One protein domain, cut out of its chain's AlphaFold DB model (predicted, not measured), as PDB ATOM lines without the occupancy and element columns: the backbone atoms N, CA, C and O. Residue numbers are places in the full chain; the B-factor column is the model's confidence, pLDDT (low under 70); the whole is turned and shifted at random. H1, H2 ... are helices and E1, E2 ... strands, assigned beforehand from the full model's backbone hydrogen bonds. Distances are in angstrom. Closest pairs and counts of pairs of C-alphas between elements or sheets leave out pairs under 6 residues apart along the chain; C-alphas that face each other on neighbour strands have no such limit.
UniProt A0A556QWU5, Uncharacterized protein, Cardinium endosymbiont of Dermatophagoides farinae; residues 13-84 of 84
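What this domain is: This is residues 13 to 84 of the 84 residues of an uncharacterized protein of Cardinium endosymbiont of Dermatophagoides farinae (UniProt A0A556QWU5). A long two-strand hairpin, E2 and E3, with the short strand E1 beside E2, makes an arm that reaches away from a head of three crossed helices, H1, H2 and H3. The far tip of the arm, residues 27 to 32, sticks out, and in the head H3 packs on both H1 and H2. The printed part has 72 residues, with three named strands followed by three named helices, in the order E1 E2 E3 H1 H2 H3; the class is mixed, helices and strands. The sheet runs E1 - E2 - E3, antiparallel throughout. The whole is loose, with a radius of gyration of the C-alphas of 15.8 A and spans of 55 by 25 by 18 A.

How they stand to each other: The sheet holds E1, residues 13 to 15, E2, residues 21 to 28, and E3, residues 31 to 38, as a meander, each strand the antiparallel neighbour of the one before. E2 is the inner strand. The hairpin of E2 and E3 has an angle of 160 degrees between directions; N 24 and O 35, 2.9 A apart, and N 37 and O 22, 2.8 A apart, are within hydrogen-bond range. In the hairpin of E1 and E2, at 163 degrees, N 23 and O 13 are within range at 2.8 A. H1, residues 41 to 47, is not on the sheet, nor are H2, residues 51 to 64, and H3, residues 67 to 82. H3 touches H2 with residues 67 to 74 alone, opposite ways at a steep tilt of 54 degrees; their closest C-alphas, those of Ile 61 and Gly 70, are 4.1 A apart. H3 touches H1 with residues 71 to 78 alone, opposite ways at a steep tilt of 52 degrees; their closest C-alphas, those of Leu 41 and Val 75, are 5.9 A apart. H2, with residues 53 to 57 alone, only just touches H1, with 3 pairs of C-alphas within 8 A, the closest those of Ala 45 and Ile 57 at 7.4 A; their lines are about perpendicular, at 77 degrees. In H1, H2 and H3 every O i to N i+4 pair is within hydrogen-bond range.

Where its parts are: E1, three residues, begins at C-alpha 13, (103.746, 98.602, 75.613). E2 is 22.1 A long from first to last C-alpha, and E3 22.6 A. H1 has seven residues; H2 is 19.9 A long, and H3, the longest helix, 22.9 A, ending at C-alpha 82, (121.463, 89.547, 81.340).

The domain as a whole: The two farthest C-alphas, those of Gly 30 and Gly 65, are 55.1 A apart. The printed part has no cut, and its five links are tight. Its mean pLDDT is 87.8; residue 84, the chain's last, is under 70.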
ATOM      1  N   ARG A  13     103.549  99.813  74.798       73.44
ATOM      2  CA  ARG A  13     103.746  98.602  75.613       73.44
ATOM      3  C   ARG A  13     104.960  98.796  76.508       73.44
ATOM      4  O   ARG A  13     105.974  99.340  76.079       73.44
ATOM      5  N   ARG A  14     104.855  98.387  77.773       77.31
ATOM      6  CA  ARG A  14     105.946  98.499  78.748       77.31
ATOM      7  C   ARG A  14     106.258  97.150  79.370       77.31
ATOM      8  O   ARG A  14     105.349  96.435  79.787       77.31
ATOM      9  N   LYS A  15     107.543  96.869  79.523       79.44
ATOM     10  CA  LYS A  15     108.068  95.851  80.426       79.44
ATOM     11  C   LYS A  15     108.839  96.576  81.521       79.44
ATOM     12  O   LYS A  15     109.707  97.385  81.221       79.44
ATOM     13  N   ASN A  16     108.499  96.319  82.780       77.94
ATOM     14  CA  ASN A  16     109.187  96.922  83.923       77.94
ATOM     15  C   ASN A  16     110.376  96.055  84.368       77.94
ATOM     16  O   ASN A  16     110.406  94.857  84.086       77.94
ATOM     17  N   GLY A  17     111.295  96.651  85.132       77.69
ATOM     18  CA  GLY A  17     112.450  95.971  85.724       77.69
ATOM     19  C   GLY A  17     113.767  96.322  85.033       77.69
ATOM     20  O   GLY A  17     113.790  97.105  84.090       77.69
ATOM     21  N   SER A  18     114.860  95.722  85.503       76.69
ATOM     22  CA  SER A  18     116.224  95.994  85.025       76.69
ATOM     23  C   SER A  18     116.472  95.604  83.558       76.69
ATOM     24  O   SER A  18     117.383  96.129  82.929       76.69
ATOM     25  N   ASN A  19     115.649  94.720  82.987       79.94
ATOM     26  CA  ASN A  19     115.602  94.404  81.550       79.94
ATOM     27  C   ASN A  19     114.329  94.949  80.875       79.94
ATOM     28  O   ASN A  19     113.833  94.392  79.887       79.94
ATOM     29  N   GLY A  20     113.747  95.976  81.488       78.31
ATOM     30  CA  GLY A  20     112.548  96.633  81.025       78.31
ATOM     31  C   GLY A  20     112.783  97.417  79.743       78.31
ATOM     32  O   GLY A  20     113.903  97.782  79.387       78.31
ATOM     33  N   TYR A  21     111.691  97.672  79.042       82.19
ATOM     34  CA  TYR A  21     111.696  98.460  77.825       82.19
ATOM     35  C   TYR A  21     110.329  99.099  77.604       82.19
ATOM     36  O   TYR A  21     109.315  98.684  78.181       82.19
ATOM     37  N   ARG A  22     110.298 100.104  76.735       82.69
ATOM     38  CA  ARG A  22     109.079 100.690  76.191       82.69
ATOM     39  C   ARG A  22     109.057 100.471  74.687       82.69
ATOM     40  O   ARG A  22     109.980 100.872  73.994       82.69
ATOM     41  N   GLU A  23     108.003  99.842  74.204       84.44
ATOM     42  CA  GLU A  23     107.719  99.719  72.781       84.44
ATOM     43  C   GLU A  23     106.804 100.865  72.367       84.44
ATOM     44  O   GLU A  23     105.705 101.021  72.909       84.44
ATOM     45  N   VAL A  24     107.271 101.659  71.408       83.12
ATOM     46  CA  VAL A  24     106.517 102.749  70.794       83.12
ATOM     47  C   VAL A  24     106.236 102.367  69.351       83.12
ATOM     48  O   VAL A  24     107.156 102.145  68.567       83.12
ATOM     49  N   PHE A  25     104.957 102.282  69.009       81.06
ATOM     50  CA  PHE A  25     104.527 102.088  67.633       81.06
ATOM     51  C   PHE A  25     104.320 103.450  66.970       81.06
ATOM     52  O   PHE A  25     103.567 104.277  67.484       81.06
ATOM     53  N   ILE A  26     104.990 103.679  65.844       80.38
ATOM     54  CA  ILE A  26     104.857 104.903  65.053       80.38
ATOM     55  C   ILE A  26     104.436 104.501  63.644       80.38
ATOM     56  O   ILE A  26     105.150 103.759  62.969       80.38
ATOM     57  N   LYS A  27     103.274 104.994  63.215       78.44
ATOM     58  CA  LYS A  27     102.780 104.873  61.844       78.44
ATOM     59  C   LYS A  27     102.859 106.242  61.188       78.44
ATOM     60  O   LYS A  27     102.249 107.192  61.675       78.44
ATOM     61  N   GLU A  28     103.596 106.326  60.094       76.44
ATOM     62  CA  GLU A  28     103.724 107.536  59.292       76.44
ATOM     63  C   GLU A  28     103.376 107.174  57.849       76.44
ATOM     64  O   GLU A  28     104.060 106.379  57.206       76.44
ATOM     65  N   MET A  29     102.261 107.712  57.349       78.62
ATOM     66  CA  MET A  29     101.721 107.380  56.025       78.62
ATOM     67  C   MET A  29     101.521 105.857  55.832       78.62
ATOM     68  O   MET A  29     100.681 105.253  56.507       78.62
ATOM     69  N   GLY A  30     102.246 105.249  54.883       76.31
ATOM     70  CA  GLY A  30     102.200 103.817  54.567       76.31
ATOM     71  C   GLY A  30     103.186 102.963  55.367       76.31
ATOM     72  O   GLY A  30     103.114 101.738  55.286       76.31
ATOM     73  N   ASP A  31     104.062 103.590  56.154       77.44
ATOM     74  CA  ASP A  31     105.116 102.910  56.895       77.44
ATOM     75  C   ASP A  31     104.747 102.763  58.374       77.44
ATOM     76  O   ASP A  31     104.095 103.609  58.988       77.44
ATOM     77  N   SER A  32     105.156 101.642  58.963       79.94
ATOM     78  CA  SER A  32     104.929 101.328  60.373       79.94
ATOM     79  C   SER A  32     106.220 100.824  60.995       79.94
ATOM     80  O   SER A  32     106.784  99.831  60.541       79.94
ATOM     81  N   ASN A  33     106.668 101.495  62.054       82.94
ATOM     82  CA  ASN A  33     107.892 101.171  62.773       82.94
ATOM     83  C   ASN A  33     107.594 100.906  64.251       82.94
ATOM     84  O   ASN A  33     106.770 101.581  64.873       82.94
ATOM     85  N   ILE A  34     108.299  99.932  64.826       82.44
ATOM     86  CA  ILE A  34     108.297  99.669  66.268       82.44
ATOM     87  C   ILE A  34     109.658 100.081  66.815       82.44
ATOM     88  O   ILE A  34     110.684  99.536  66.418       82.44
ATOM     89  N   TRP A  35     109.650 101.017  67.758       83.75
ATOM     90  CA  TRP A  35     110.839 101.469  68.466       83.75
ATOM     91  C   TRP A  35     110.888 100.851  69.856       83.75
ATOM     92  O   TRP A  35     109.941 100.979  70.632       83.75
ATOM     93  N   LEU A  36     112.006 100.205  70.174       82.88
ATOM     94  CA  LEU A  36     112.310  99.683  71.502       82.88
ATOM     95  C   LEU A  36     113.218 100.669  72.237       82.88
ATOM     96  O   LEU A  36     114.390 100.832  71.910       82.88
ATOM     97  N   LEU A  37     112.655 101.334  73.241       84.56
ATOM     98  CA  LEU A  37     113.371 102.234  74.135       84.56
ATOM     99  C   LEU A  37     113.742 101.471  75.404       84.56
ATOM    100  O   LEU A  37     112.872 101.096  76.195       84.56
ATOM    101  N   HIS A  38     115.036 101.253  75.601       83.00
ATOM    102  CA  HIS A  38     115.575 100.659  76.817       83.00
ATOM    103  C   HIS A  38     115.975 101.755  77.803       83.00
ATOM    104  O   HIS A  38     116.576 102.753  77.411       83.00
ATOM    105  N   THR A  39     115.664 101.556  79.081       83.56
ATOM    106  CA  THR A  39     116.215 102.387  80.155       83.56
ATOM    107  C   THR A  39     117.607 101.868  80.495       83.56
ATOM    108  O   THR A  39     117.790 100.656  80.631       83.56
ATOM    109  N   SER A  40     118.586 102.757  80.657       89.12
ATOM    110  CA  SER A  40     119.906 102.338  81.130       89.12
ATOM    111  C   SER A  40     119.795 101.706  82.520       89.12
ATOM    112  O   SER A  40     119.027 102.171  83.362       89.12
ATOM    113  N   LEU A  41     120.601 100.682  82.812       91.75
ATOM    114  CA  LEU A  41     120.658 100.091  84.156       91.75
ATOM    115  C   LEU A  41     121.023 101.123  85.230       91.75
ATOM    116  O   LEU A  41     120.544 101.024  86.356       91.75
ATOM    117  N   TRP A  42     121.818 102.132  84.870       94.19
ATOM    118  CA  TRP A  42     122.145 103.252  85.750       94.19
ATOM    119  C   TRP A  42     120.921 104.107  86.076       94.19
ATOM    120  O   TRP A  42     120.644 104.375  87.242       94.19
ATOM    121  N   GLU A  43     120.159 104.499  85.057       90.62
ATOM    122  CA  GLU A  43     118.925 105.275  85.231       90.62
ATOM    123  C   GLU A  43     117.884 104.478  86.017       90.62
ATOM    124  O   GLU A  43     117.226 105.011  86.908       90.62
ATOM    125  N   HIS A  44     117.772 103.180  85.732       91.81
ATOM    126  CA  HIS A  44     116.892 102.283  86.467       91.81
ATOM    127  C   HIS A  44     117.296 102.190  87.941       91.81
ATOM    128  O   HIS A  44     116.439 102.331  88.805       91.81
ATOM    129  N   ALA A  45     118.583 102.025  88.256       93.12
ATOM    130  CA  ALA A  45     119.063 101.975  89.639       93.12
ATOM    131  C   ALA A  45     118.757 103.265  90.420       93.12
ATOM    132  O   ALA A  45     118.413 103.209  91.600       93.12
ATOM    133  N   LEU A  46     118.845 104.421  89.757       91.62
ATOM    134  CA  LEU A  46     118.553 105.724  90.359       91.62
ATOM    135  C   LEU A  46     117.055 105.950  90.596       91.62
ATOM    136  O   LEU A  46     116.678 106.587  91.578       91.62
ATOM    137  N   LEU A  47     116.205 105.461  89.689       89.50
ATOM    138  CA  LEU A  47     114.778 105.799  89.646       89.50
ATOM    139  C   LEU A  47     113.854 104.648  90.059       89.50
ATOM    140  O   LEU A  47     112.634 104.828  90.095       89.50
ATOM    141  N   THR A  48     114.393 103.462  90.347       88.81
ATOM    142  CA  THR A  48     113.572 102.291  90.654       88.81
ATOM    143  C   THR A  48     112.745 102.513  91.920       88.81
ATOM    144  O   THR A  48     113.245 102.835  92.998       88.81
ATOM    145  N   SER A  49     111.438 102.304  91.788       87.69
ATOM    146  CA  SER A  49     110.493 102.289  92.905       87.69
ATOM    147  C   SER A  49     110.313 100.891  93.499       87.69
ATOM    148  O   SER A  49     109.550 100.720  94.452       87.69
ATOM    149  N   ARG A  50     111.002  99.882  92.951       89.62
ATOM    150  CA  ARG A  50     110.902  98.494  93.397       89.62
ATOM    151  C   ARG A  50     111.594  98.315  94.754       89.62
ATOM    152  O   ARG A  50     112.803  98.534  94.841       89.62
ATOM    153  N   PRO A  51     110.870  97.918  95.820       93.50
ATOM    154  CA  PRO A  51     111.446  97.859  97.162       93.50
ATOM    155  C   PRO A  51     112.611  96.871  97.294       93.50
ATOM    156  O   PRO A  51     113.563  97.152  98.015       93.50
ATOM    157  N   ASP A  52     112.552  95.733  96.605       94.25
ATOM    158  CA  ASP A  52     113.599  94.708  96.574       94.25
ATOM    159  C   ASP A  52     114.908  95.250  95.987       94.25
ATOM    160  O   ASP A  52     115.957  95.173  96.630       94.25
ATOM    161  N   GLU A  53     114.831  95.860  94.804       94.19
ATOM    162  CA  GLU A  53     115.986  96.450  94.123       94.19
ATOM    163  C   GLU A  53     116.534  97.649  94.899       94.19
ATOM    164  O   GLU A  53     117.733  97.712  95.165       94.19
ATOM    165  N   ARG A  54     115.657  98.560  95.344       94.44
ATOM    166  CA  ARG A  54     116.049  99.737  96.129       94.44
ATOM    167  C   ARG A  54     116.780  99.331  97.404       94.44
ATOM    168  O   ARG A  54     117.833  99.879  97.704       94.44
ATOM    169  N   ASN A  55     116.252  98.355  98.144       96.88
ATOM    170  CA  ASN A  55     116.884  97.886  99.375       96.88
ATOM    171  C   ASN A  55     118.239  97.216  99.099       96.88
ATOM    172  O   ASN A  55     119.166  97.389  99.889       96.88
ATOM    173  N   ALA A  56     118.377  96.474  97.996       96.62
ATOM    174  CA  ALA A  56     119.660  95.908  97.586       96.62
ATOM    175  C   ALA A  56     120.687  97.007  97.267       96.62
ATOM    176  O   ALA A  56     121.803  96.965  97.783       96.62
ATOM    177  N   ILE A  57     120.287  98.026  96.501       96.62
ATOM    178  CA  ILE A  57     121.130  99.183  96.171       96.62
ATOM    179  C   ILE A  57     121.529  99.931  97.447       96.62
ATOM    180  O   ILE A  57     122.713 100.160  97.672       96.62
ATOM    181  N   THR A  58     120.585 100.245  98.340       96.75
ATOM    182  CA  THR A  58     120.885 100.927  99.610       96.75
ATOM    183  C   THR A  58     121.906 100.158 100.451       96.75
ATOM    184  O   THR A  58     122.810 100.774 101.010       96.75
ATOM    185  N   ARG A  59     121.811  98.823 100.518       97.81
ATOM    186  CA  ARG A  59     122.795  97.998 101.239       97.81
ATOM    187  C   ARG A  59     124.186  98.087 100.617       97.81
ATOM    188  O   ARG A  59     125.162  98.186 101.354       97.81
ATOM    189  N   LEU A  60     124.282  98.082  99.289       97.69
ATOM    190  CA  LEU A  60     125.559  98.234  98.585       97.69
ATOM    191  C   LEU A  60     126.169  99.618  98.827       97.69
ATOM    192  O   LEU A  60     127.355  99.719  99.128       97.69
ATOM    193  N   ILE A  61     125.353 100.675  98.790       97.56
ATOM    194  CA  ILE A  61     125.790 102.042  99.108       97.56
ATOM    195  C   ILE A  61     126.331 102.116 100.542       97.56
ATOM    196  O   ILE A  61     127.418 102.640 100.766       97.56
ATOM    197  N   GLN A  62     125.610 101.545 101.513       97.31
ATOM    198  CA  GLN A  62     126.052 101.498 102.910       97.31
ATOM    199  C   GLN A  62     127.356 100.710 103.081       97.31
ATOM    200  O   GLN A  62     128.233 101.143 103.820       97.31
ATOM    201  N   ALA A  63     127.503  99.580 102.385       97.06
ATOM    202  CA  ALA A  63     128.697  98.744 102.464       97.06
ATOM    203  C   ALA A  63     129.940  99.411 101.853       97.06
ATOM    204  O   ALA A  63     131.054  99.169 102.314       97.06
ATOM    205  N   LYS A  64     129.765 100.239 100.818       94.88
ATOM    206  CA  LYS A  64     130.867 100.950 100.154       94.88
ATOM    207  C   LYS A  64     131.168 102.314 100.758       94.88
ATOM    208  O   LYS A  64     132.248 102.841 100.520       94.88
ATOM    209  N   GLY A  65     130.219 102.896 101.491       95.00
ATOM    210  CA  GLY A  65     130.299 104.281 101.956       95.00
ATOM    211  C   GLY A  65     130.191 105.314 100.827       95.00
ATOM    212  O   GLY A  65     130.350 106.502 101.080       95.00
ATOM    213  N   ASP A  66     129.907 104.874  99.599       96.19
ATOM    214  CA  ASP A  66     129.842 105.706  98.404       96.19
ATOM    215  C   ASP A  66     128.669 105.260  97.520       96.19
ATOM    216  O   ASP A  66     128.508 104.077  97.195       96.19
ATOM    217  N   ALA A  67     127.826 106.227  97.148       93.44
ATOM    218  CA  ALA A  67     126.620 105.970  96.373       93.44
ATOM    219  C   ALA A  67     126.929 105.497  94.947       93.44
ATOM    220  O   ALA A  67     126.276 104.581  94.446       93.44
ATOM    221  N   GLN A  68     127.936 106.091  94.308       96.31
ATOM    222  CA  GLN A  68     128.329 105.759  92.947       96.31
ATOM    223  C   GLN A  68     128.907 104.343  92.881       96.31
ATOM    224  O   GLN A  68     128.525 103.581  91.995       96.31
ATOM    225  N   LEU A  69     129.758 103.956  93.836       96.81
ATOM    226  CA  LEU A  69     130.313 102.602  93.922       96.81
ATOM    227  C   LEU A  69     129.235 101.555  94.228       96.81
ATOM    228  O   LEU A  69     129.237 100.483  93.624       96.81
ATOM    229  N   GLY A  70     128.295 101.863  95.126       96.88
ATOM    230  CA  GLY A  70     127.184 100.962  95.439       96.88
ATOM    231  C   GLY A  70     126.258 100.721  94.241       96.88
ATOM    232  O   GLY A  70     125.874  99.582  93.972       96.88
ATOM    233  N   ILE A  71     125.941 101.777  93.484       96.75
ATOM    234  CA  ILE A  71     125.150 101.670  92.251       96.75
ATOM    235  C   ILE A  71     125.936 100.929  91.162       96.75
ATOM    236  O   ILE A  71     125.371 100.050  90.515       96.75
ATOM    237  N   ALA A  72     127.228 101.228  90.984       97.50
ATOM    238  CA  ALA A  72     128.078 100.556  90.000       97.50
ATOM    239  C   ALA A  72     128.105  99.035  90.211       97.50
ATOM    240  O   ALA A  72     127.948  98.277  89.256       97.50
ATOM    241  N   GLU A  73     128.254  98.588  91.462       97.31
ATOM    242  CA  GLU A  73     128.251  97.162  91.800       97.31
ATOM    243  C   GLU A  73     126.899  96.503  91.504       97.31
ATOM    244  O   GLU A  73     126.844  95.394  90.968       97.31
ATOM    245  N   TRP A  74     125.795  97.197  91.791       96.81
ATOM    246  CA  TRP A  74     124.468  96.696  91.446       96.81
ATOM    247  C   TRP A  74     124.288  96.553  89.928       96.81
ATOM    248  O   TRP A  74     123.798  95.521  89.462       96.81
ATOM    249  N   VAL A  75     124.714  97.561  89.156       96.06
ATOM    250  CA  VAL A  75     124.639  97.562  87.687       96.06
ATOM    251  C   VAL A  75     125.456  96.415  87.093       96.06
ATOM    252  O   VAL A  75     124.928  95.679  86.260       96.06
ATOM    253  N   ASP A  76     126.695  96.213  87.543       95.94
ATOM    254  CA  ASP A  76     127.545  95.096  87.105       95.94
ATOM    255  C   ASP A  76     126.884  93.734  87.395       95.94
ATOM    256  O   ASP A  76     126.835  92.850  86.535       95.94
ATOM    257  N   GLY A  77     126.272  93.586  88.574       94.94
ATOM    258  CA  GLY A  77     125.488  92.402  88.921       94.94
ATOM    259  C   GLY A  77     124.309  92.154  87.973       94.94
ATOM    260  O   GLY A  77     124.094  91.019  87.546       94.94
ATOM    261  N   GLN A  78     123.563  93.200  87.602       92.56
ATOM    262  CA  GLN A  78     122.456  93.079  86.644       92.56
ATOM    263  C   GLN A  78     122.934  92.749  85.230       92.56
ATOM    264  O   GLN A  78     122.320  91.913  84.572       92.56
ATOM    265  N   GLN A  79     124.033  93.351  84.767       90.81
ATOM    266  CA  GLN A  79     124.603  93.046  83.452       90.81
ATOM    267  C   GLN A  79     124.977  91.567  83.353       90.81
ATOM    268  O   GLN A  79     124.568  90.894  82.414       90.81
ATOM    269  N   LYS A  80     125.642  91.021  84.378       91.12
ATOM    270  CA  LYS A  80     126.004  89.595  84.441       91.12
ATOM    271  C   LYS A  80     124.802  88.649  84.415       91.12
ATOM    272  O   LYS A  80     124.932  87.524  83.937       91.12
ATOM    273  N   LEU A  81     123.652  89.077  84.938       86.12
ATOM    274  CA  LEU A  81     122.403  88.310  84.875       86.12
ATOM    275  C   LEU A  81     121.747  88.357  83.489       86.12
ATOM    276  O   LEU A  81     120.997  87.447  83.163       86.12
ATOM    277  N   GLN A  82     122.008  89.398  82.694       77.81
ATOM    278  CA  GLN A  82     121.463  89.547  81.340       77.81
ATOM    279  C   GLN A  82     122.288  88.808  80.276       77.81
ATOM    280  O   GLN A  82     121.756  88.499  79.216       77.81
ATOM    281  N   THR A  83     123.564  88.517  80.546       73.62
ATOM    282  CA  THR A  83     124.456  87.781  79.626       73.62
ATOM    283  C   THR A  83     124.410  86.253  79.794       73.62
ATOM    284  O   THR A  83     125.136  85.551  79.092       73.62
ATOM    285  N   LYS A  84     123.610  85.732  80.733       53.09
ATOM    286  CA  LYS A  84     123.360  84.292  80.925       53.09
ATOM    287  C   LYS A  84     122.045  83.882  80.281       53.09
ATOM    288  O   LYS A  84     122.013  82.753  79.749       53.09
TER     289      LYS A  84